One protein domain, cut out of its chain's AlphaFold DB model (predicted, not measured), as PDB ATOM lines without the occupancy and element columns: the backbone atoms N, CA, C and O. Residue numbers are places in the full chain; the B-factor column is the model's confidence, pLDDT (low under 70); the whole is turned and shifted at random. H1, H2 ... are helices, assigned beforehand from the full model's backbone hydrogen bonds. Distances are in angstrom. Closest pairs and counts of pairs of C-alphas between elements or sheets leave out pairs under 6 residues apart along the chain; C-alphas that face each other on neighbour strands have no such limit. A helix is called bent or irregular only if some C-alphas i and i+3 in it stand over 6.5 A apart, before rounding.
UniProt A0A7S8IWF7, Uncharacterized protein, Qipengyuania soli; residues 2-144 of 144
ATOM      1  N   ASP A   2     258.444 278.270 212.839       83.06
ATOM      2  CA  ASP A   2     259.692 277.552 212.520       83.06
ATOM      3  C   ASP A   2     260.371 276.980 213.771       83.06
ATOM      4  O   ASP A   2     260.959 275.905 213.724       83.06
ATOM      5  N   ILE A   3     260.151 277.611 214.927       84.56
ATOM      6  CA  ILE A   3     260.543 277.068 216.232       84.56
ATOM      7  C   ILE A   3     259.852 275.726 216.541       84.56
ATOM      8  O   ILE A   3     260.493 274.821 217.055       84.56
ATOM      9  N   CYS A   4     258.578 275.542 216.169       83.31
ATOM     10  CA  CYS A   4     257.877 274.266 216.351       83.31
ATOM     11  C   CYS A   4     258.415 273.198 215.397       83.31
ATOM     12  O   CYS A   4     258.453 272.032 215.761       83.31
ATOM     13  N   LEU A   5     258.855 273.586 214.194       85.75
ATOM     14  CA  LEU A   5     259.519 272.662 213.275       85.75
ATOM     15  C   LEU A   5     260.878 272.222 213.834       85.75
ATOM     16  O   LEU A   5     261.201 271.041 213.789       85.75
ATOM     17  N   PHE A   6     261.643 273.153 214.406       89.44
ATOM     18  CA  PHE A   6     262.889 272.840 215.100       89.44
ATOM     19  C   PHE A   6     262.651 271.858 216.256       89.44
ATOM     20  O   PHE A   6     263.272 270.799 216.292       89.44
ATOM     21  N   PHE A   7     261.702 272.150 217.150       88.19
ATOM     22  CA  PHE A   7     261.367 271.258 218.263       88.19
ATOM     23  C   PHE A   7     260.775 269.917 217.804       88.19
ATOM     24  O   PHE A   7     261.018 268.900 218.452       88.19
ATOM     25  N   LEU A   8     260.072 269.874 216.668       86.06
ATOM     26  CA  LEU A   8     259.635 268.625 216.043       86.06
ATOM     27  C   LEU A   8     260.837 267.784 215.617       86.06
ATOM     28  O   LEU A   8     260.884 266.598 215.928       86.06
ATOM     29  N   VAL A   9     261.814 268.382 214.933       88.00
ATOM     30  CA  VAL A   9     263.013 267.668 214.470       88.00
ATOM     31  C   VAL A   9     263.821 267.163 215.659       88.00
ATOM     32  O   VAL A   9     264.186 265.990 215.687       88.00
ATOM     33  N   VAL A  10     264.051 268.007 216.668       87.81
ATOM     34  CA  VAL A  10     264.783 267.590 217.868       87.81
ATOM     35  C   VAL A  10     264.019 266.502 218.626       87.81
ATOM     36  O   VAL A  10     264.632 265.524 219.038       87.81
ATOM     37  N   GLY A  11     262.693 266.609 218.747       84.00
ATOM     38  CA  GLY A  11     261.864 265.582 219.381       84.00
ATOM     39  C   GLY A  11     261.868 264.245 218.632       84.00
ATOM     40  O   GLY A  11     261.880 263.195 219.265       84.00
ATOM     41  N   LEU A  12     261.902 264.259 217.294       84.69
ATOM     42  CA  LEU A  12     262.046 263.039 216.492       84.69
ATOM     43  C   LEU A  12     263.428 262.403 216.669       84.69
ATOM     44  O   LEU A  12     263.519 261.187 216.805       84.69
ATOM     45  N   ILE A  13     264.492 263.211 216.690       85.88
ATOM     46  CA  ILE A  13     265.855 262.721 216.931       85.88
ATOM     47  C   ILE A  13     265.956 262.116 218.330       85.88
ATOM     48  O   ILE A  13     266.459 261.007 218.473       85.88
ATOM     49  N   ASP A  14     265.442 262.807 219.347       84.19
ATOM     50  CA  ASP A  14     265.420 262.314 220.724       84.19
ATOM     51  C   ASP A  14     264.621 261.011 220.838       84.19
ATOM     52  O   ASP A  14     265.093 260.060 221.448       84.19
ATOM     53  N   TRP A  15     263.477 260.891 220.157       79.25
ATOM     54  CA  TRP A  15     262.710 259.644 220.141       79.25
ATOM     55  C   TRP A  15     263.479 258.469 219.509       79.25
ATOM     56  O   TRP A  15     263.345 257.337 219.970       79.25
ATOM     57  N   ILE A  16     264.299 258.725 218.485       80.56
ATOM     58  CA  ILE A  16     265.122 257.696 217.826       80.56
ATOM     59  C   ILE A  16     266.344 257.321 218.677       80.56
ATOM     60  O   ILE A  16     266.723 256.154 218.728       80.56
ATOM     61  N   VAL A  17     266.984 258.306 219.311       81.00
ATOM     62  CA  VAL A  17     268.298 258.150 219.962       81.00
ATOM     63  C   VAL A  17     268.194 257.882 221.467       81.00
ATOM     64  O   VAL A  17     269.169 257.407 222.050       81.00
ATOM     65  N   SER A  18     267.042 258.195 222.077       76.19
ATOM     66  CA  SER A  18     266.731 258.196 223.515       76.19
ATOM     67  C   SER A  18     267.694 257.359 224.355       76.19
ATOM     68  O   SER A  18     267.604 256.134 224.401       76.19
ATOM     69  N   HIS A  19     268.612 258.049 225.033       67.38
ATOM     70  CA  HIS A  19     269.722 257.436 225.766       67.38
ATOM     71  C   HIS A  19     269.440 257.223 227.258       67.38
ATOM     72  O   HIS A  19     270.193 256.516 227.923       67.38
ATOM     73  N   TYR A  20     268.397 257.861 227.795       72.50
ATOM     74  CA  TYR A  20     268.124 257.897 229.230       72.50
ATOM     75  C   TYR A  20     266.751 257.314 229.547       72.50
ATOM     76  O   TYR A  20     265.744 257.734 228.978       72.50
ATOM     77  N   ASP A  21     266.707 256.402 230.519       75.12
ATOM     78  CA  ASP A  21     265.462 256.065 231.206       75.12
ATOM     79  C   ASP A  21     265.017 257.232 232.089       75.12
ATOM     80  O   ASP A  21     265.841 257.933 232.682       75.12
ATOM     81  N   VAL A  22     263.698 257.418 232.209       73.12
ATOM     82  CA  VAL A  22     263.087 258.535 232.957       73.12
ATOM     83  C   VAL A  22     263.599 258.607 234.399       73.12
ATOM     84  O   VAL A  22     263.755 259.698 234.939       73.12
ATOM     85  N   GLU A  23     263.902 257.458 235.004       81.69
ATOM     86  CA  GLU A  23     264.383 257.350 236.387       81.69
ATOM     87  C   GLU A  23     265.835 257.821 236.571       81.69
ATOM     88  O   GLU A  23     266.193 258.289 237.647       81.69
ATOM     89  N   ASN A  24     266.654 257.758 235.516       87.56
ATOM     90  CA  ASN A  24     268.080 258.108 235.548       87.56
ATOM     91  C   ASN A  24     268.398 259.388 234.759       87.56
ATOM     92  O   ASN A  24     269.562 259.747 234.572       87.56
ATOM     93  N   ALA A  25     267.367 260.072 234.269       86.19
ATOM     94  CA  ALA A  25     267.521 261.259 233.453       86.19
ATOM     95  C   ALA A  25     268.026 262.449 234.293       86.19
ATOM     96  O   ALA A  25     267.418 262.804 235.308       86.19
ATOM     97  N   PRO A  26     269.105 263.131 233.869       91.81
ATOM     98  CA  PRO A  26     269.570 264.326 234.558       91.81
ATOM     99  C   PRO A  26     268.541 265.463 234.439       91.81
ATOM    100  O   PRO A  26     267.818 265.575 233.449       91.81
ATOM    101  N   ALA A  27     268.506 266.363 235.426       91.69
ATOM    102  CA  ALA A  27     267.488 267.417 235.513       91.69
ATOM    103  C   ALA A  27     267.404 268.317 234.262       91.69
ATOM    104  O   ALA A  27     266.316 268.749 233.883       91.69
ATOM    105  N   TRP A  28     268.529 268.571 233.584       90.19
ATOM    106  CA  TRP A  28     268.546 269.351 232.342       90.19
ATOM    107  C   TRP A  28     267.821 268.639 231.191       90.19
ATOM    108  O   TRP A  28     267.162 269.298 230.387       90.19
ATOM    109  N   TYR A  29     267.903 267.307 231.130       88.12
ATOM    110  CA  TYR A  29     267.227 266.503 230.115       88.12
ATOM    111  C   TYR A  29     265.719 266.515 230.360       88.12
ATOM    112  O   TYR A  29     264.947 266.759 229.438       88.12
ATOM    113  N   LEU A  30     265.296 266.378 231.622       87.69
ATOM    114  CA  LEU A  30     263.889 266.497 232.013       87.69
ATOM    115  C   LEU A  30     263.316 267.887 231.698       87.69
ATOM    116  O   LEU A  30     262.218 267.995 231.151       87.69
ATOM    117  N   ALA A  31     264.070 268.952 231.988       89.19
ATOM    118  CA  ALA A  31     263.674 270.316 231.645       89.19
ATOM    119  C   ALA A  31     263.551 270.508 230.122       89.19
ATOM    120  O   ALA A  31     262.562 271.070 229.652       89.19
ATOM    121  N   GLY A  32     264.510 269.991 229.346       88.62
ATOM    122  CA  GLY A  32     264.452 269.991 227.883       88.62
ATOM    123  C   GLY A  32     263.246 269.218 227.345       88.62
ATOM    124  O   GLY A  32     262.514 269.731 226.500       88.62
ATOM    125  N   GLY A  33     262.977 268.033 227.896       85.75
ATOM    126  CA  GLY A  33     261.807 267.221 227.569       85.75
ATOM    127  C   GLY A  33     260.495 267.955 227.844       85.75
ATOM    128  O   GLY A  33     259.593 267.938 227.012       85.75
ATOM    129  N   LEU A  34     260.391 268.687 228.955       88.25
ATOM    130  CA  LEU A  34     259.205 269.490 229.262       88.25
ATOM    131  C   LEU A  34     258.982 270.604 228.229       88.25
ATOM    132  O   LEU A  34     257.858 270.795 227.760       88.25
ATOM    133  N   VAL A  35     260.047 271.293 227.814       90.06
ATOM    134  CA  VAL A  35     259.977 272.299 226.740       90.06
ATOM    135  C   VAL A  35     259.536 271.654 225.423       90.06
ATOM    136  O   VAL A  35     258.634 272.173 224.761       90.06
ATOM    137  N   MET A  36     260.094 270.490 225.071       87.56
ATOM    138  CA  MET A  36     259.691 269.731 223.881       87.56
ATOM    139  C   MET A  36     258.204 269.392 223.910       87.56
ATOM    140  O   MET A  36     257.508 269.594 222.920       87.56
ATOM    141  N   ILE A  37     257.693 268.919 225.048       86.88
ATOM    142  CA  ILE A  37     256.276 268.581 225.211       86.88
ATOM    143  C   ILE A  37     255.395 269.810 224.964       86.88
ATOM    144  O   ILE A  37     254.400 269.714 224.245       86.88
ATOM    145  N   ILE A  38     255.767 270.976 225.491       89.62
ATOM    146  CA  ILE A  38     255.005 272.214 225.279       89.62
ATOM    147  C   ILE A  38     254.948 272.567 223.789       89.62
ATOM    148  O   ILE A  38     253.858 272.751 223.238       89.62
ATOM    149  N   PHE A  39     256.096 272.614 223.111       88.06
ATOM    150  CA  PHE A  39     256.159 273.027 221.707       88.06
ATOM    151  C   PHE A  39     255.613 271.990 220.723       88.06
ATOM    152  O   PHE A  39     255.089 272.383 219.680       88.06
ATOM    153  N   ASN A  40     255.688 270.699 221.053       86.31
ATOM    154  CA  ASN A  40     255.247 269.616 220.175       86.31
ATOM    155  C   ASN A  40     253.824 269.127 220.461       86.31
ATOM    156  O   ASN A  40     253.255 268.466 219.602       86.31
ATOM    157  N   SER A  41     253.235 269.433 221.625       86.25
ATOM    158  CA  SER A  41     251.846 269.052 221.950       86.25
ATOM    159  C   SER A  41     250.913 270.232 222.170       86.25
ATOM    160  O   SER A  41     249.820 270.253 221.610       86.25
ATOM    161  N   PHE A  42     251.309 271.221 222.971       88.81
ATOM    162  CA  PHE A  42     250.396 272.296 223.368       88.81
ATOM    163  C   PHE A  42     250.328 273.415 222.335       88.81
ATOM    164  O   PHE A  42     249.236 273.829 221.958       88.81
ATOM    165  N   VAL A  43     251.467 273.882 221.822       88.62
ATOM    166  CA  VAL A  43     251.475 274.943 220.800       88.62
ATOM    167  C   VAL A  43     250.680 274.545 219.542       88.62
ATOM    168  O   VAL A  43     249.845 275.339 219.106       88.62
ATOM    169  N   PRO A  44     250.836 273.330 218.975       86.62
ATOM    170  CA  PRO A  44     250.061 272.901 217.811       86.62
ATOM    171  C   PRO A  44     248.564 272.795 218.111       86.62
ATOM    172  O   PRO A  44     247.747 273.201 217.287       86.62
ATOM    173  N   LEU A  45     248.201 272.322 219.310       89.38
ATOM    174  CA  LEU A  45     246.815 272.287 219.773       89.38
ATOM    175  C   LEU A  45     246.199 273.689 219.791       89.38
ATOM    176  O   LEU A  45     245.125 273.899 219.228       89.38
ATOM    177  N   PHE A  46     246.887 274.659 220.399       88.44
ATOM    178  CA  PHE A  46     246.414 276.042 220.432       88.44
ATOM    179  C   PHE A  46     246.233 276.604 219.023       88.44
ATOM    180  O   PHE A  46     245.218 277.238 218.757       88.44
ATOM    181  N   LEU A  47     247.145 276.317 218.092       84.31
ATOM    182  CA  LEU A  47     247.017 276.756 216.699       84.31
ATOM    183  C   LEU A  47     245.826 276.116 215.971       84.31
ATOM    184  O   LEU A  47     245.190 276.768 215.143       84.31
ATOM    185  N   MET A  48     245.497 274.860 216.280       86.44
ATOM    186  CA  MET A  48     244.327 274.189 215.711       86.44
ATOM    187  C   MET A  48     243.012 274.759 216.253       86.44
ATOM    188  O   MET A  48     242.069 274.952 215.480       86.44
ATOM    189  N   VAL A  49     242.953 275.059 217.554       88.31
ATOM    190  CA  VAL A  49     241.715 275.446 218.253       88.31
ATOM    191  C   VAL A  49     241.461 276.955 218.215       88.31
ATOM    192  O   VAL A  49     240.331 277.379 217.990       88.31
ATOM    193  N   ALA A  50     242.488 277.789 218.379       86.62
ATOM    194  CA  ALA A  50     242.351 279.244 218.438       86.62
ATOM    195  C   ALA A  50     242.182 279.846 217.030       86.62
ATOM    196  O   ALA A  50     243.112 280.393 216.442       86.62
ATOM    197  N   SER A  51     240.991 279.705 216.437       81.50
ATOM    198  CA  SER A  51     240.642 280.334 215.147       81.50
ATOM    199  C   SER A  51     240.714 281.854 215.192       81.50
ATOM    200  O   SER A  51     241.194 282.460 214.247       81.50
ATOM    201  N   PHE A  52     240.344 282.458 216.320       81.81
ATOM    202  CA  PHE A  52     240.297 283.913 216.483       81.81
ATOM    203  C   PHE A  52     241.659 284.622 216.367       81.81
ATOM    204  O   PHE A  52     241.691 285.827 216.150       81.81
ATOM    205  N   MET A  53     242.778 283.907 216.539       81.06
ATOM    206  CA  MET A  53     244.128 284.480 216.414       81.06
ATOM    207  C   MET A  53     244.708 284.356 215.000       81.06
ATOM    208  O   MET A  53     245.820 284.825 214.761       81.06
ATOM    209  N   ARG A  54     244.014 283.662 214.091       83.81
ATOM    210  CA  ARG A  54     244.520 283.342 212.755       83.81
ATOM    211  C   ARG A  54     243.998 284.348 211.740       83.81
ATOM    212  O   ARG A  54     242.838 284.739 211.787       83.81
ATOM    213  N   ASP A  55     244.872 284.741 210.825       87.94
ATOM    214  CA  ASP A  55     244.479 285.437 209.608       87.94
ATOM    215  C   ASP A  55     243.812 284.459 208.619       87.94
ATOM    216  O   ASP A  55     243.913 283.233 208.757       87.94
ATOM    217  N   ASP A  56     243.142 284.998 207.596       89.00
ATOM    218  CA  ASP A  56     242.431 284.197 206.586       89.00
ATOM    219  C   ASP A  56     243.358 283.183 205.893       89.00
ATOM    220  O   ASP A  56     242.965 282.052 205.574       89.00
ATOM    221  N   TYR A  57     244.624 283.566 205.700       87.56
ATOM    222  CA  TYR A  57     245.651 282.704 205.127       87.56
ATOM    223  C   TYR A  57     245.977 281.510 206.037       87.56
ATOM    224  O   TYR A  57     245.900 280.357 205.591       87.56
ATOM    225  N   ALA A  58     246.300 281.743 207.314       86.12
ATOM    226  CA  ALA A  58     246.591 280.666 208.255       86.12
ATOM    227  C   ALA A  58     245.363 279.789 208.502       86.12
ATOM    228  O   ALA A  58     245.507 278.572 208.642       86.12
ATOM    229  N   GLU A  59     244.149 280.346 208.509       90.44
ATOM    230  CA  GLU A  59     242.931 279.547 208.626       90.44
ATOM    231  C   GLU A  59     242.770 278.584 207.438       90.44
ATOM    232  O   GLU A  59     242.541 277.382 207.631       90.44
ATOM    233  N   GLY A  60     242.962 279.074 206.209       90.62
ATOM    234  CA  GLY A  60     242.947 278.243 205.006       90.62
ATOM    235  C   GLY A  60     244.026 277.155 205.020       90.62
ATOM    236  O   GLY A  60     243.794 276.021 204.581       90.62
ATOM    237  N   LEU A  61     245.203 277.465 205.562       91.06
ATOM    238  CA  LEU A  61     246.305 276.519 205.706       91.06
ATOM    239  C   LEU A  61     246.010 275.428 206.748       91.06
ATOM    240  O   LEU A  61     246.243 274.245 206.481       91.06
ATOM    241  N   VAL A  62     245.419 275.783 207.896       90.81
ATOM    242  CA  VAL A  62     244.978 274.803 208.904       90.81
ATOM    243  C   VAL A  62     243.916 273.872 208.325       90.81
ATOM    244  O   VAL A  62     244.046 272.659 208.462       90.81
ATOM    245  N   LYS A  63     242.902 274.397 207.621       92.62
ATOM    246  CA  LYS A  63     241.850 273.568 207.001       92.62
ATOM    247  C   LYS A  63     242.428 272.544 206.019       92.62
ATOM    248  O   LYS A  63     242.018 271.383 206.028       92.62
ATOM    249  N   ARG A  64     243.402 272.949 205.193       93.31
ATOM    250  CA  ARG A  64     244.113 272.033 204.284       93.31
ATOM    251  C   ARG A  64     244.935 270.998 205.051       93.31
ATOM    252  O   ARG A  64     244.869 269.819 204.716       93.31
ATOM    253  N   SER A  65     245.638 271.416 206.101       92.94
ATOM    254  CA  SER A  65     246.439 270.518 206.945       92.94
ATOM    255  C   SER A  65     245.573 269.442 207.601       92.94
ATOM    256  O   SER A  65     245.864 268.255 207.476       92.94
ATOM    257  N   LEU A  66     244.446 269.836 208.201       92.38
ATOM    258  CA  LEU A  66     243.483 268.920 208.817       92.38
ATOM    259  C   LEU A  66     242.891 267.931 207.809       92.38
ATOM    260  O   LEU A  66     242.697 266.765 208.141       92.38
ATOM    261  N   ARG A  67     242.646 268.359 206.564       94.56
ATOM    262  CA  ARG A  67     242.179 267.457 205.502       94.56
ATOM    263  C   ARG A  67     243.212 266.372 205.182       94.56
ATOM    264  O   ARG A  67     242.847 265.207 205.081       94.56
ATOM    265  N   VAL A  68     244.490 266.737 205.058       93.19
ATOM    266  CA  VAL A  68     245.576 265.765 204.827       93.19
ATOM    267  C   VAL A  68     245.709 264.813 206.013       93.19
ATOM    268  O   VAL A  68     245.818 263.603 205.820       93.19
ATOM    269  N   MET A  69     245.629 265.334 207.238       92.62
ATOM    270  CA  MET A  69     245.636 264.505 208.442       92.62
ATOM    271  C   MET A  69     244.456 263.536 208.489       92.62
ATOM    272  O   MET A  69     244.646 262.386 208.865       92.62
ATOM    273  N   ALA A  70     243.259 263.962 208.077       92.00
ATOM    274  CA  ALA A  70     242.088 263.094 208.011       92.00
ATOM    275  C   ALA A  70     242.290 261.942 207.016       92.00
ATOM    276  O   ALA A  70     241.957 260.802 207.332       92.00
ATOM    277  N   TYR A  71     242.900 262.203 205.853       92.25
ATOM    278  CA  TYR A  71     243.278 261.134 204.923       92.25
ATOM    279  C   TYR A  71     244.309 260.182 205.532       92.25
ATOM    280  O   TYR A  71     244.151 258.970 205.424       92.25
ATOM    281  N   GLY A  72     245.325 260.710 206.221       88.56
ATOM    282  CA  GLY A  72     246.298 259.889 206.945       88.56
ATOM    283  C   GLY A  72     245.631 259.011 208.005       88.56
ATOM    284  O   GLY A  72     245.834 257.802 208.021       88.56
ATOM    285  N   ALA A  73     244.766 259.589 208.836       88.25
ATOM    286  CA  ALA A  73     244.032 258.871 209.873       88.25
ATOM    287  C   ALA A  73     243.070 257.812 209.307       88.25
ATOM    288  O   ALA A  73     242.841 256.799 209.958       88.25
ATOM    289  N   ALA A  74     242.527 258.018 208.105       88.00
ATOM    290  CA  ALA A  74     241.664 257.045 207.444       88.00
ATOM    291  C   ALA A  74     242.449 255.908 206.768       88.00
ATOM    292  O   ALA A  74     241.970 254.779 206.739       88.00
ATOM    293  N   LEU A  75     243.636 256.185 206.219       89.06
ATOM    294  CA  LEU A  75     244.410 255.218 205.428       89.06
ATOM    295  C   LEU A  75     245.432 254.428 206.253       89.06
ATOM    296  O   LEU A  75     245.637 253.243 205.996       89.06
ATOM    297  N   ILE A  76     246.070 255.061 207.241       85.31
ATOM    298  CA  ILE A  76     247.164 254.454 208.012       85.31
ATOM    299  C   ILE A  76     246.679 253.260 208.851       85.31
ATOM    300  O   ILE A  76     247.301 252.203 208.742       85.31
ATOM    301  N   PRO A  77     245.592 253.341 209.650       83.12
ATOM    302  CA  PRO A  77     245.173 252.209 210.475       83.12
ATOM    303  C   PRO A  77     244.795 250.968 209.659       83.12
ATOM    304  O   PRO A  77     245.301 249.896 209.985       83.12
ATOM    305  N   PRO A  78     244.000 251.057 208.570       83.44
ATOM    306  CA  PRO A  78     243.763 249.905 207.706       83.44
ATOM    307  C   PRO A  78     245.056 249.320 207.145       83.44
ATOM    308  O   PRO A  78     245.219 248.107 207.148       83.44
ATOM    309  N   PHE A  79     246.006 250.156 206.720       84.44
ATOM    310  CA  PHE A  79     247.278 249.672 206.188       84.44
ATOM    311  C   PHE A  79     248.108 248.934 207.249       84.44
ATOM    312  O   PHE A  79     248.646 247.863 206.976       84.44
ATOM    313  N   LEU A  80     248.158 249.463 208.475       81.06
ATOM    314  CA  LEU A  80     248.884 248.863 209.596       81.06
ATOM    315  C   LEU A  80     248.194 247.625 210.180       81.06
ATOM    316  O   LEU A  80     248.877 246.783 210.746       81.06
ATOM    317  N   LEU A  81     246.871 247.496 210.059       78.44
ATOM    318  CA  LEU A  81     246.132 246.334 210.563       78.44
ATOM    319  C   LEU A  81     246.024 245.219 209.523       78.44
ATOM    320  O   LEU A  81     246.214 244.047 209.844       78.44
ATOM    321  N   ILE A  82     245.711 245.578 208.278       81.19
ATOM    322  CA  ILE A  82     245.455 244.629 207.194       81.19
ATOM    323  C   ILE A  82     246.770 244.189 206.557       81.19
ATOM    324  O   ILE A  82     246.929 243.008 206.269       81.19
ATOM    325  N   GLY A  83     247.735 245.094 206.370       81.06
ATOM    326  CA  GLY A  83     249.012 244.782 205.720       81.06
ATOM    327  C   GLY A  83     249.754 243.619 206.389       81.06
ATOM    328  O   GLY A  83     250.016 242.613 205.726       81.06
ATOM    329  N   PRO A  84     250.042 243.684 207.700       76.12
ATOM    330  CA  PRO A  84     250.726 242.604 208.403       76.12
ATOM    331  C   PRO A  84     249.912 241.312 208.480       76.12
ATOM    332  O   PRO A  84     250.499 240.232 208.455       76.12
ATOM    333  N   TRP A  85     248.580 241.407 208.546       78.06
ATOM    334  CA  TRP A  85     247.693 240.243 208.518       78.06
ATOM    335  C   TRP A  85     247.746 239.525 207.163       78.06
ATOM    336  O   TRP A  85     247.937 238.311 207.120       78.06
ATOM    337  N   VAL A  86     247.674 240.272 206.055       82.00
ATOM    338  CA  VAL A  86     247.817 239.737 204.692       82.00
ATOM    339  C   VAL A  86     249.199 239.115 204.499       82.00
ATOM    340  O   VAL A  86     249.299 237.991 204.014       82.00
ATOM    341  N   LEU A  87     250.262 239.803 204.924       79.75
ATOM    342  CA  LEU A  87     251.628 239.275 204.865       79.75
ATOM    343  C   LEU A  87     251.773 237.988 205.686       79.75
ATOM    344  O   LEU A  87     252.364 237.025 205.207       79.75
ATOM    345  N   GLY A  88     251.175 237.933 206.878       73.38
ATOM    346  CA  GLY A  88     251.135 236.725 207.702       73.38
ATOM    347  C   GLY A  88     250.414 235.577 207.005       73.38
ATOM    348  O   GLY A  88     250.932 234.467 206.962       73.38
ATOM    349  N   GLY A  89     249.270 235.852 206.374       77.25
ATOM    350  CA  GLY A  89     248.544 234.876 205.563       77.25
ATOM    351  C   GLY A  89     249.350 234.360 204.369       77.25
ATOM    352  O   GLY A  89     249.223 233.191 204.015       77.25
ATOM    353  N   ILE A  90     250.212 235.186 203.772       80.12
ATOM    354  CA  ILE A  90     251.111 234.752 202.699       80.12
ATOM    355  C   ILE A  90     252.206 233.846 203.270       80.12
ATOM    356  O   ILE A  90     252.348 232.723 202.801       80.12
ATOM    357  N   PHE A  91     252.941 234.283 204.297       77.50
ATOM    358  CA  PHE A  91     254.093 233.538 204.823       77.50
ATOM    359  C   PHE A  91     253.709 232.240 205.546       77.50
ATOM    360  O   PHE A  91     254.386 231.231 205.378       77.50
ATOM    361  N   VAL A  92     252.611 232.231 206.307       68.44
ATOM    362  CA  VAL A  92     252.166 231.048 207.068       68.44
ATOM    363  C   VAL A  92     251.603 229.959 206.151       68.44
ATOM    364  O   VAL A  92     251.839 228.782 206.396       68.44
ATOM    365  N   ASN A  93     250.897 230.324 205.075       65.31
ATOM    366  CA  ASN A  93     250.268 229.341 204.183       65.31
ATOM    367  C   ASN A  93     251.190 228.823 203.066       65.31
ATOM    368  O   ASN A  93     250.804 227.902 202.350       65.31
ATOM    369  N   THR A  94     252.375 229.411 202.877       69.19
ATOM    370  CA  THR A  94     253.316 229.017 201.807       69.19
ATOM    371  C   THR A  94     254.592 228.343 202.312       69.19
ATOM    372  O   THR A  94     255.488 228.096 201.509       69.19
ATOM    373  N   ASP A  95     254.703 228.054 203.616       63.47
ATOM    374  CA  ASP A  95     255.926 227.526 204.257       63.47
ATOM    375  C   ASP A  95     257.182 228.402 204.027       63.47
ATOM    376  O   ASP A  95     258.323 228.011 204.290       63.47
ATOM    377  N   LEU A  96     256.986 229.638 203.553       72.88
ATOM    378  CA  LEU A  96     258.047 230.611 203.370       72.88
ATOM    379  C   LEU A  96     258.419 231.183 204.733       72.88
ATOM    380  O   LEU A  96     257.601 231.782 205.432       72.88
ATOM    381  N   ARG A  97     259.694 231.044 205.104       75.69
ATOM    382  CA  ARG A  97     260.221 231.646 206.327       75.69
ATOM    383  C   ARG A  97     259.991 233.156 206.274       75.69
ATOM    384  O   ARG A  97     260.579 233.847 205.444       75.69
ATOM    385  N   ALA A  98     259.145 233.652 207.176       76.38
ATOM    386  CA  ALA A  98     258.872 235.076 207.271       76.38
ATOM    387  C   ALA A  98     260.187 235.847 207.499       76.38
ATOM    388  O   ALA A  98     260.974 235.427 208.365       76.38
ATOM    389  N   PRO A  99     260.424 236.948 206.760       80.88
ATOM    390  CA  PRO A  99     261.592 237.797 206.946       80.88
ATOM    391  C   PRO A  99     261.727 238.269 208.395       80.88
ATOM    392  O   PRO A  99     260.720 238.537 209.057       80.88
ATOM    393  N   ASP A 100     262.960 238.426 208.876       80.75
ATOM    394  CA  ASP A 100     263.210 238.801 210.274       80.75
ATOM    395  C   ASP A 100     262.577 240.159 210.624       80.75
ATOM    396  O   ASP A 100     261.918 240.273 211.656       80.75
ATOM    397  N   PHE A 101     262.605 241.130 209.698       77.31
ATOM    398  CA  PHE A 101     261.939 242.428 209.885       77.31
ATOM    399  C   PHE A 101     260.423 242.301 210.126       77.31
ATOM    400  O   PHE A 101     259.853 243.056 210.911       77.31
ATOM    401  N   TYR A 102     259.747 241.358 209.454       78.81
ATOM    402  CA  TYR A 102     258.305 241.152 209.612       78.81
ATOM    403  C   TYR A 102     258.003 240.555 210.983       78.81
ATOM    404  O   TYR A 102     257.046 240.956 211.638       78.81
ATOM    405  N   ARG A 103     258.837 239.612 211.428       74.88
ATOM    406  CA  ARG A 103     258.697 238.959 212.730       74.88
ATOM    407  C   ARG A 103     258.915 239.945 213.872       74.88
ATOM    408  O   ARG A 103     258.128 239.966 214.812       74.88
ATOM    409  N   GLU A 104     259.940 240.786 213.764       79.56
ATOM    410  CA  GLU A 104     260.202 241.867 214.716       79.56
ATOM    411  C   GLU A 104     259.045 242.867 214.756       79.56
ATOM    412  O   GLU A 104     258.542 243.170 215.836       79.56
ATOM    413  N   PHE A 105     258.556 243.306 213.592       76.62
ATOM    414  CA  PHE A 105     257.395 244.191 213.504       76.62
ATOM    415  C   PHE A 105     256.142 243.557 214.122       76.62
ATOM    416  O   PHE A 105     255.462 244.188 214.927       76.62
ATOM    417  N   TYR A 106     255.838 242.303 213.780       76.31
ATOM    418  CA  TYR A 106     254.665 241.593 214.282       76.31
ATOM    419  C   TYR A 106     254.714 241.434 215.807       76.31
ATOM    420  O   TYR A 106     253.743 241.752 216.491       76.31
ATOM    421  N   ASN A 107     255.865 241.027 216.348       77.31
ATOM    422  CA  ASN A 107     256.064 240.900 217.790       77.31
ATOM    423  C   ASN A 107     255.938 242.256 218.498       77.31
ATOM    424  O   ASN A 107     255.265 242.357 219.522       77.31
ATOM    425  N   ALA A 108     256.540 243.308 217.939       74.25
ATOM    426  CA  ALA A 108     256.507 244.649 218.514       74.25
ATOM    427  C   ALA A 108     255.129 245.324 218.425       74.25
ATOM    428  O   ALA A 108     254.832 246.187 219.245       74.25
ATOM    429  N   PHE A 109     254.303 244.975 217.432       72.62
ATOM    430  CA  PHE A 109     253.025 245.647 217.177       72.62
ATOM    431  C   PHE A 109     251.806 244.874 217.700       72.62
ATOM    432  O   PHE A 109     250.880 245.493 218.216       72.62
ATOM    433  N   TYR A 110     251.791 243.539 217.588       72.94
ATOM    434  CA  TYR A 110     250.638 242.705 217.968       72.94
ATOM    435  C   TYR A 110     250.814 241.967 219.294       72.94
ATOM    436  O   TYR A 110     249.816 241.693 219.958       72.94
ATOM    437  N   LEU A 111     252.048 241.622 219.673       72.44
ATOM    438  CA  LEU A 111     252.314 240.815 220.873       72.44
ATOM    439  C   LEU A 111     252.824 241.637 222.060       72.44
ATOM    440  O   LEU A 111     252.893 241.119 223.171       72.44
ATOM    441  N   SER A 112     253.178 242.908 221.858       74.12
ATOM    442  CA  SER A 112     253.622 243.768 222.952       74.12
ATOM    443  C   SER A 112     252.454 244.124 223.873       74.12
ATOM    444  O   SER A 112     251.446 244.669 223.413       74.12
ATOM    445  N   GLU A 113     252.613 243.912 225.179       73.00
ATOM    446  CA  GLU A 113     251.697 244.456 226.179       73.00
ATOM    447  C   GLU A 113     251.809 245.987 226.192       73.00
ATOM    448  O   GLU A 113     252.719 246.572 226.783       73.00
ATOM    449  N   MET A 114     250.894 246.666 225.498       69.25
ATOM    450  CA  MET A 114     250.842 248.124 225.514       69.25
ATOM    451  C   MET A 114     249.846 248.614 226.556       69.25
ATOM    452  O   MET A 114     248.642 248.372 226.469       69.25
ATOM    453  N   ARG A 115     250.347 249.396 227.514       80.31
ATOM    454  CA  ARG A 115     249.499 250.142 228.448       80.31
ATOM    455  C   ARG A 115     248.653 251.149 227.649       80.31
ATOM    456  O   ARG A 115     249.240 251.960 226.925       80.31
ATOM    457  N   PRO A 116     247.311 251.163 227.785       77.19
ATOM    458  CA  PRO A 116     246.434 252.039 226.997       77.19
ATOM    459  C   PRO A 116     246.806 253.524 227.087       77.19
ATOM    460  O   PRO A 116     246.734 254.258 226.103       77.19
ATOM    461  N   GLU A 117     247.278 253.961 228.255       78.69
ATOM    462  CA  GLU A 117     247.741 255.332 228.490       78.69
ATOM    463  C   GLU A 117     248.939 255.726 227.611       78.69
ATOM    464  O   GLU A 117     248.991 256.841 227.089       78.69
ATOM    465  N   LEU A 118     249.884 254.805 227.384       79.06
ATOM    466  CA  LEU A 118     251.053 255.049 226.541       79.06
ATOM    467  C   LEU A 118     250.650 255.149 225.073       79.06
ATOM    468  O   LEU A 118     251.202 255.975 224.346       79.06
ATOM    469  N   VAL A 119     249.668 254.349 224.651       80.62
ATOM    470  CA  VAL A 119     249.123 254.391 223.290       80.62
ATOM    471  C   VAL A 119     248.450 255.734 223.039       80.62
ATOM    472  O   VAL A 119     248.819 256.421 222.089       80.62
ATOM    473  N   LEU A 120     247.535 256.155 223.919       82.75
ATOM    474  CA  LEU A 120     246.852 257.446 223.801       82.75
ATOM    475  C   LEU A 120     247.851 258.604 223.751       82.75
ATOM    476  O   LEU A 120     247.750 259.468 222.878       82.75
ATOM    477  N   ARG A 121     248.863 258.584 224.629       83.19
ATOM    478  CA  ARG A 121     249.926 259.590 224.636       83.19
ATOM    479  C   ARG A 121     250.680 259.613 223.305       83.19
ATOM    480  O   ARG A 121     250.821 260.674 222.710       83.19
ATOM    481  N   ARG A 122     251.146 258.462 222.811       82.75
ATOM    482  CA  ARG A 122     251.900 258.369 221.546       82.75
ATOM    483  C   ARG A 122     251.072 258.813 220.343       82.75
ATOM    484  O   ARG A 122     251.576 259.571 219.521       82.75
ATOM    485  N   VAL A 123     249.811 258.392 220.262       85.62
ATOM    486  CA  VAL A 123     248.888 258.796 219.190       85.62
ATOM    487  C   VAL A 123     248.674 260.306 219.211       85.62
ATOM    488  O   VAL A 123     248.766 260.943 218.165       85.62
ATOM    489  N   TRP A 124     248.467 260.892 220.392       88.00
ATOM    490  CA  TRP A 124     248.350 262.339 220.545       88.00
ATOM    491  C   TRP A 124     249.599 263.080 220.056       88.00
ATOM    492  O   TRP A 124     249.491 263.995 219.242       88.00
ATOM    493  N   PHE A 125     250.792 262.656 220.491       85.12
ATOM    494  CA  PHE A 125     252.047 263.264 220.040       85.12
ATOM    495  C   PHE A 125     252.227 263.147 218.526       85.12
ATOM    496  O   PHE A 125     252.523 264.142 217.875       85.12
ATOM    497  N   LEU A 126     252.004 261.966 217.945       86.62
ATOM    498  CA  LEU A 126     252.099 261.763 216.496       86.62
ATOM    499  C   LEU A 126     251.104 262.635 215.729       86.62
ATOM    500  O   LEU A 126     251.446 263.203 214.691       86.62
ATOM    501  N   TYR A 127     249.887 262.787 216.246       90.12
ATOM    502  CA  TYR A 127     248.886 263.672 215.667       90.12
ATOM    503  C   TYR A 127     249.355 265.137 215.686       90.12
ATOM    504  O   TYR A 127     249.332 265.810 214.660       90.12
ATOM    505  N   MET A 128     249.875 265.626 216.812       91.62
ATOM    506  CA  MET A 128     250.371 267.003 216.915       91.62
ATOM    507  C   MET A 128     251.621 267.248 216.056       91.62
ATOM    508  O   MET A 128     251.706 268.260 215.359       91.62
ATOM    509  N   LEU A 129     252.565 266.303 216.032       89.38
ATOM    510  CA  LEU A 129     253.767 266.382 215.200       89.38
ATOM    511  C   LEU A 129     253.421 266.351 213.707       89.38
ATOM    512  O   LEU A 129     253.928 267.167 212.938       89.38
ATOM    513  N   SER A 130     252.524 265.456 213.287       90.31
ATOM    514  CA  SER A 130     252.080 265.398 211.891       90.31
ATOM    515  C   SER A 130     251.373 266.683 211.468       90.31
ATOM    516  O   SER A 130     251.639 267.165 210.369       90.31
ATOM    517  N   PHE A 131     250.571 267.302 212.341       92.69
ATOM    518  CA  PHE A 131     250.012 268.627 212.076       92.69
ATOM    519  C   PHE A 131     251.107 269.662 211.806       92.69
ATOM    520  O   PHE A 131     251.058 270.335 210.780       92.69
ATOM    521  N   VAL A 132     252.104 269.782 212.692       91.44
ATOM    522  CA  VAL A 132     253.200 270.755 212.526       91.44
ATOM    523  C   VAL A 132     253.958 270.499 211.224       91.44
ATOM    524  O   VAL A 132     254.204 271.441 210.471       91.44
ATOM    525  N   GLY A 133     254.288 269.239 210.934       90.75
ATOM    526  CA  GLY A 133     254.991 268.854 209.713       90.75
ATOM    527  C   GLY A 133     254.200 269.183 208.446       90.75
ATOM    528  O   GLY A 133     254.719 269.847 207.551       90.75
ATOM    529  N   ILE A 134     252.925 268.784 208.386       93.00
ATOM    530  CA  ILE A 134     252.042 269.047 207.240       93.00
ATOM    531  C   ILE A 134     251.819 270.548 207.069       93.00
ATOM    532  O   ILE A 134     251.926 271.059 205.954       93.00
ATOM    533  N   PHE A 135     251.537 271.265 208.156       91.75
ATOM    534  CA  PHE A 135     251.307 272.702 208.112       91.75
ATOM    535  C   PHE A 135     252.528 273.430 207.552       91.75
ATOM    536  O   PHE A 135     252.397 274.261 206.654       91.75
ATOM    537  N   GLN A 136     253.723 273.107 208.050       90.00
ATOM    538  CA  GLN A 136     254.955 273.747 207.598       90.00
ATOM    539  C   GLN A 136     255.303 273.375 206.160       90.00
ATOM    540  O   GLN A 136     255.729 274.237 205.392       90.00
ATOM    541  N   PHE A 137     255.052 272.130 205.761       92.69
ATOM    542  CA  PHE A 137     255.202 271.704 204.377       92.69
ATOM    543  C   PHE A 137     254.277 272.482 203.430       92.69
ATOM    544  O   PHE A 137     254.726 272.980 202.398       92.69
ATOM    545  N   LEU A 138     252.998 272.634 203.786       91.56
ATOM    546  CA  LEU A 138     252.045 273.402 202.985       91.56
ATOM    547  C   LEU A 138     252.403 274.894 202.952       91.56
ATOM    548  O   LEU A 138     252.325 275.502 201.890       91.56
ATOM    549  N   ARG A 139     252.865 275.468 204.072       90.12
ATOM    550  CA  ARG A 139     253.348 276.857 204.124       90.12
ATOM    551  C   ARG A 139     254.529 277.074 203.184       90.12
ATOM    552  O   ARG A 139     254.561 278.060 202.457       90.12
ATOM    553  N   TRP A 140     255.500 276.161 203.213       92.00
ATOM    554  CA  TRP A 140     256.662 276.204 202.332       92.00
ATOM    555  C   TRP A 140     256.253 276.092 200.863       92.00
ATOM    556  O   TRP A 140     256.740 276.860 200.034       92.00
ATOM    557  N   LYS A 141     255.322 275.184 200.553       91.38
ATOM    558  CA  LYS A 141     254.788 275.010 199.201       91.38
ATOM    559  C   LYS A 141     254.105 276.279 198.686       91.38
ATOM    560  O   LYS A 141     254.331 276.629 197.541       91.38
ATOM    561  N   ASP A 142     253.302 276.945 199.511       88.69
ATOM    562  CA  ASP A 142     252.581 278.163 199.116       88.69
ATOM    563  C   ASP A 142     253.499 279.396 198.991       88.69
ATOM    564  O   ASP A 142     253.139 280.366 198.331       88.69
ATOM    565  N   SER A 143     254.677 279.383 199.625       86.12
ATOM    566  CA  SER A 143     255.662 280.474 199.532       86.12
ATOM    567  C   SER A 143     256.528 280.454 198.262       86.12
ATOM    568  O   SER A 143     257.347 281.357 198.082       86.12
ATOM    569  N   ARG A 144     256.390 279.424 197.421       72.56
ATOM    570  CA  ARG A 144     257.106 279.249 196.150       72.56
ATOM    571  C   ARG A 144     256.161 279.427 194.974       72.56
ATOM    572  O   ARG A 144     256.623 280.016 193.976       72.56
TER     573      ARG A 144
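This is residues 2 to 144 of the 144 residues of an uncharacterized protein of Qipengyuania soli (UniProt A0A7S8IWF7). A loose frame of crossed helices: H5 runs slantwise through the middle, and H1, H2 and the first arm of the long helix H3 pack on it. The second arm of H3 runs on nearly straight away from this group, and with the short helix H4 near it makes a far end that packs on none of the other helices, leaving an open gap between H3b and H5. The printed part has 143 residues with five named helices, H1 to H5 in order, and no named strand; the class is all helix. The whole is loose, with a radius of gyration of the C-alphas of 18.9 A, and spans 59 by 40 by 29 A.

H1, residues 2 to 17, begins with C-alpha 2 at (259.692, 277.552, 212.520) and is 22.5 A long. H2, residues 27 to 49, is 32.0 A long and only just irregular, with C-alphas 40 and 43 6.6 A apart. H3, residues 56 to 93, was assigned as one helix by its hydrogen bonds but is bent, with C-alphas 74 and 77 6.7 A apart. Its arms are H3a, residues 56 to 74, 27.2 A, and H3b, residues 77 to 93, 24.3 A, ending with C-alpha 93 at (250.268, 229.341, 204.183). H4 is residues 100 to 111, 15.3 A. H5, residues 116 to 142, is 38.7 A long and ends with C-alpha 142 at (252.581, 278.163, 199.116).

H5 is the hub, touching three helices, and the helix packing is mostly crossed. H1 touches H5 at a steep tilt of 44 degrees, opposite ways, its closest C-alphas being those of Leu 8 and Leu 129, 6.3 A apart. H2 touches H5 with residues 40 to 45 alone, at a steep tilt of 65 degrees; the closest C-alphas, of Ser 41 and Met 128, are 5.6 A apart. H3a touches H5 at a steep tilt of 48 degrees, opposite ways, with the C-alphas of Ser 65 and Phe 135 closest at 5.5 A. H1 and H2 touch at a steep tilt of 51 degrees, closest at the C-alphas of Cys 4 and Phe 39, 5.8 A. H3a and H3b stand at a shallow tilt of 24 degrees. H3b and H4 are close but not clearly touching, with the C-alphas of Pro 84 and Tyr 106 closest at 7.1 A. H3b and H5 are apart, as are H4 and H5. Every O i to N i+4 pair is within hydrogen-bond range in H1, H3a, H4 and H5; H2 has 17 of 19 and H3b 11 of 13.

The two C-alphas farthest apart, of Phe 52 and Asp 95, are 59.8 A apart. The printed part has no cut; the H4 to H5 link is tight and the other links are short. Residues 23 to 28 and 92 to 97 stand free, among others. Mean pLDDT of the printed part is 83.9, with residues 19, 92 to 95 and 114 under 70.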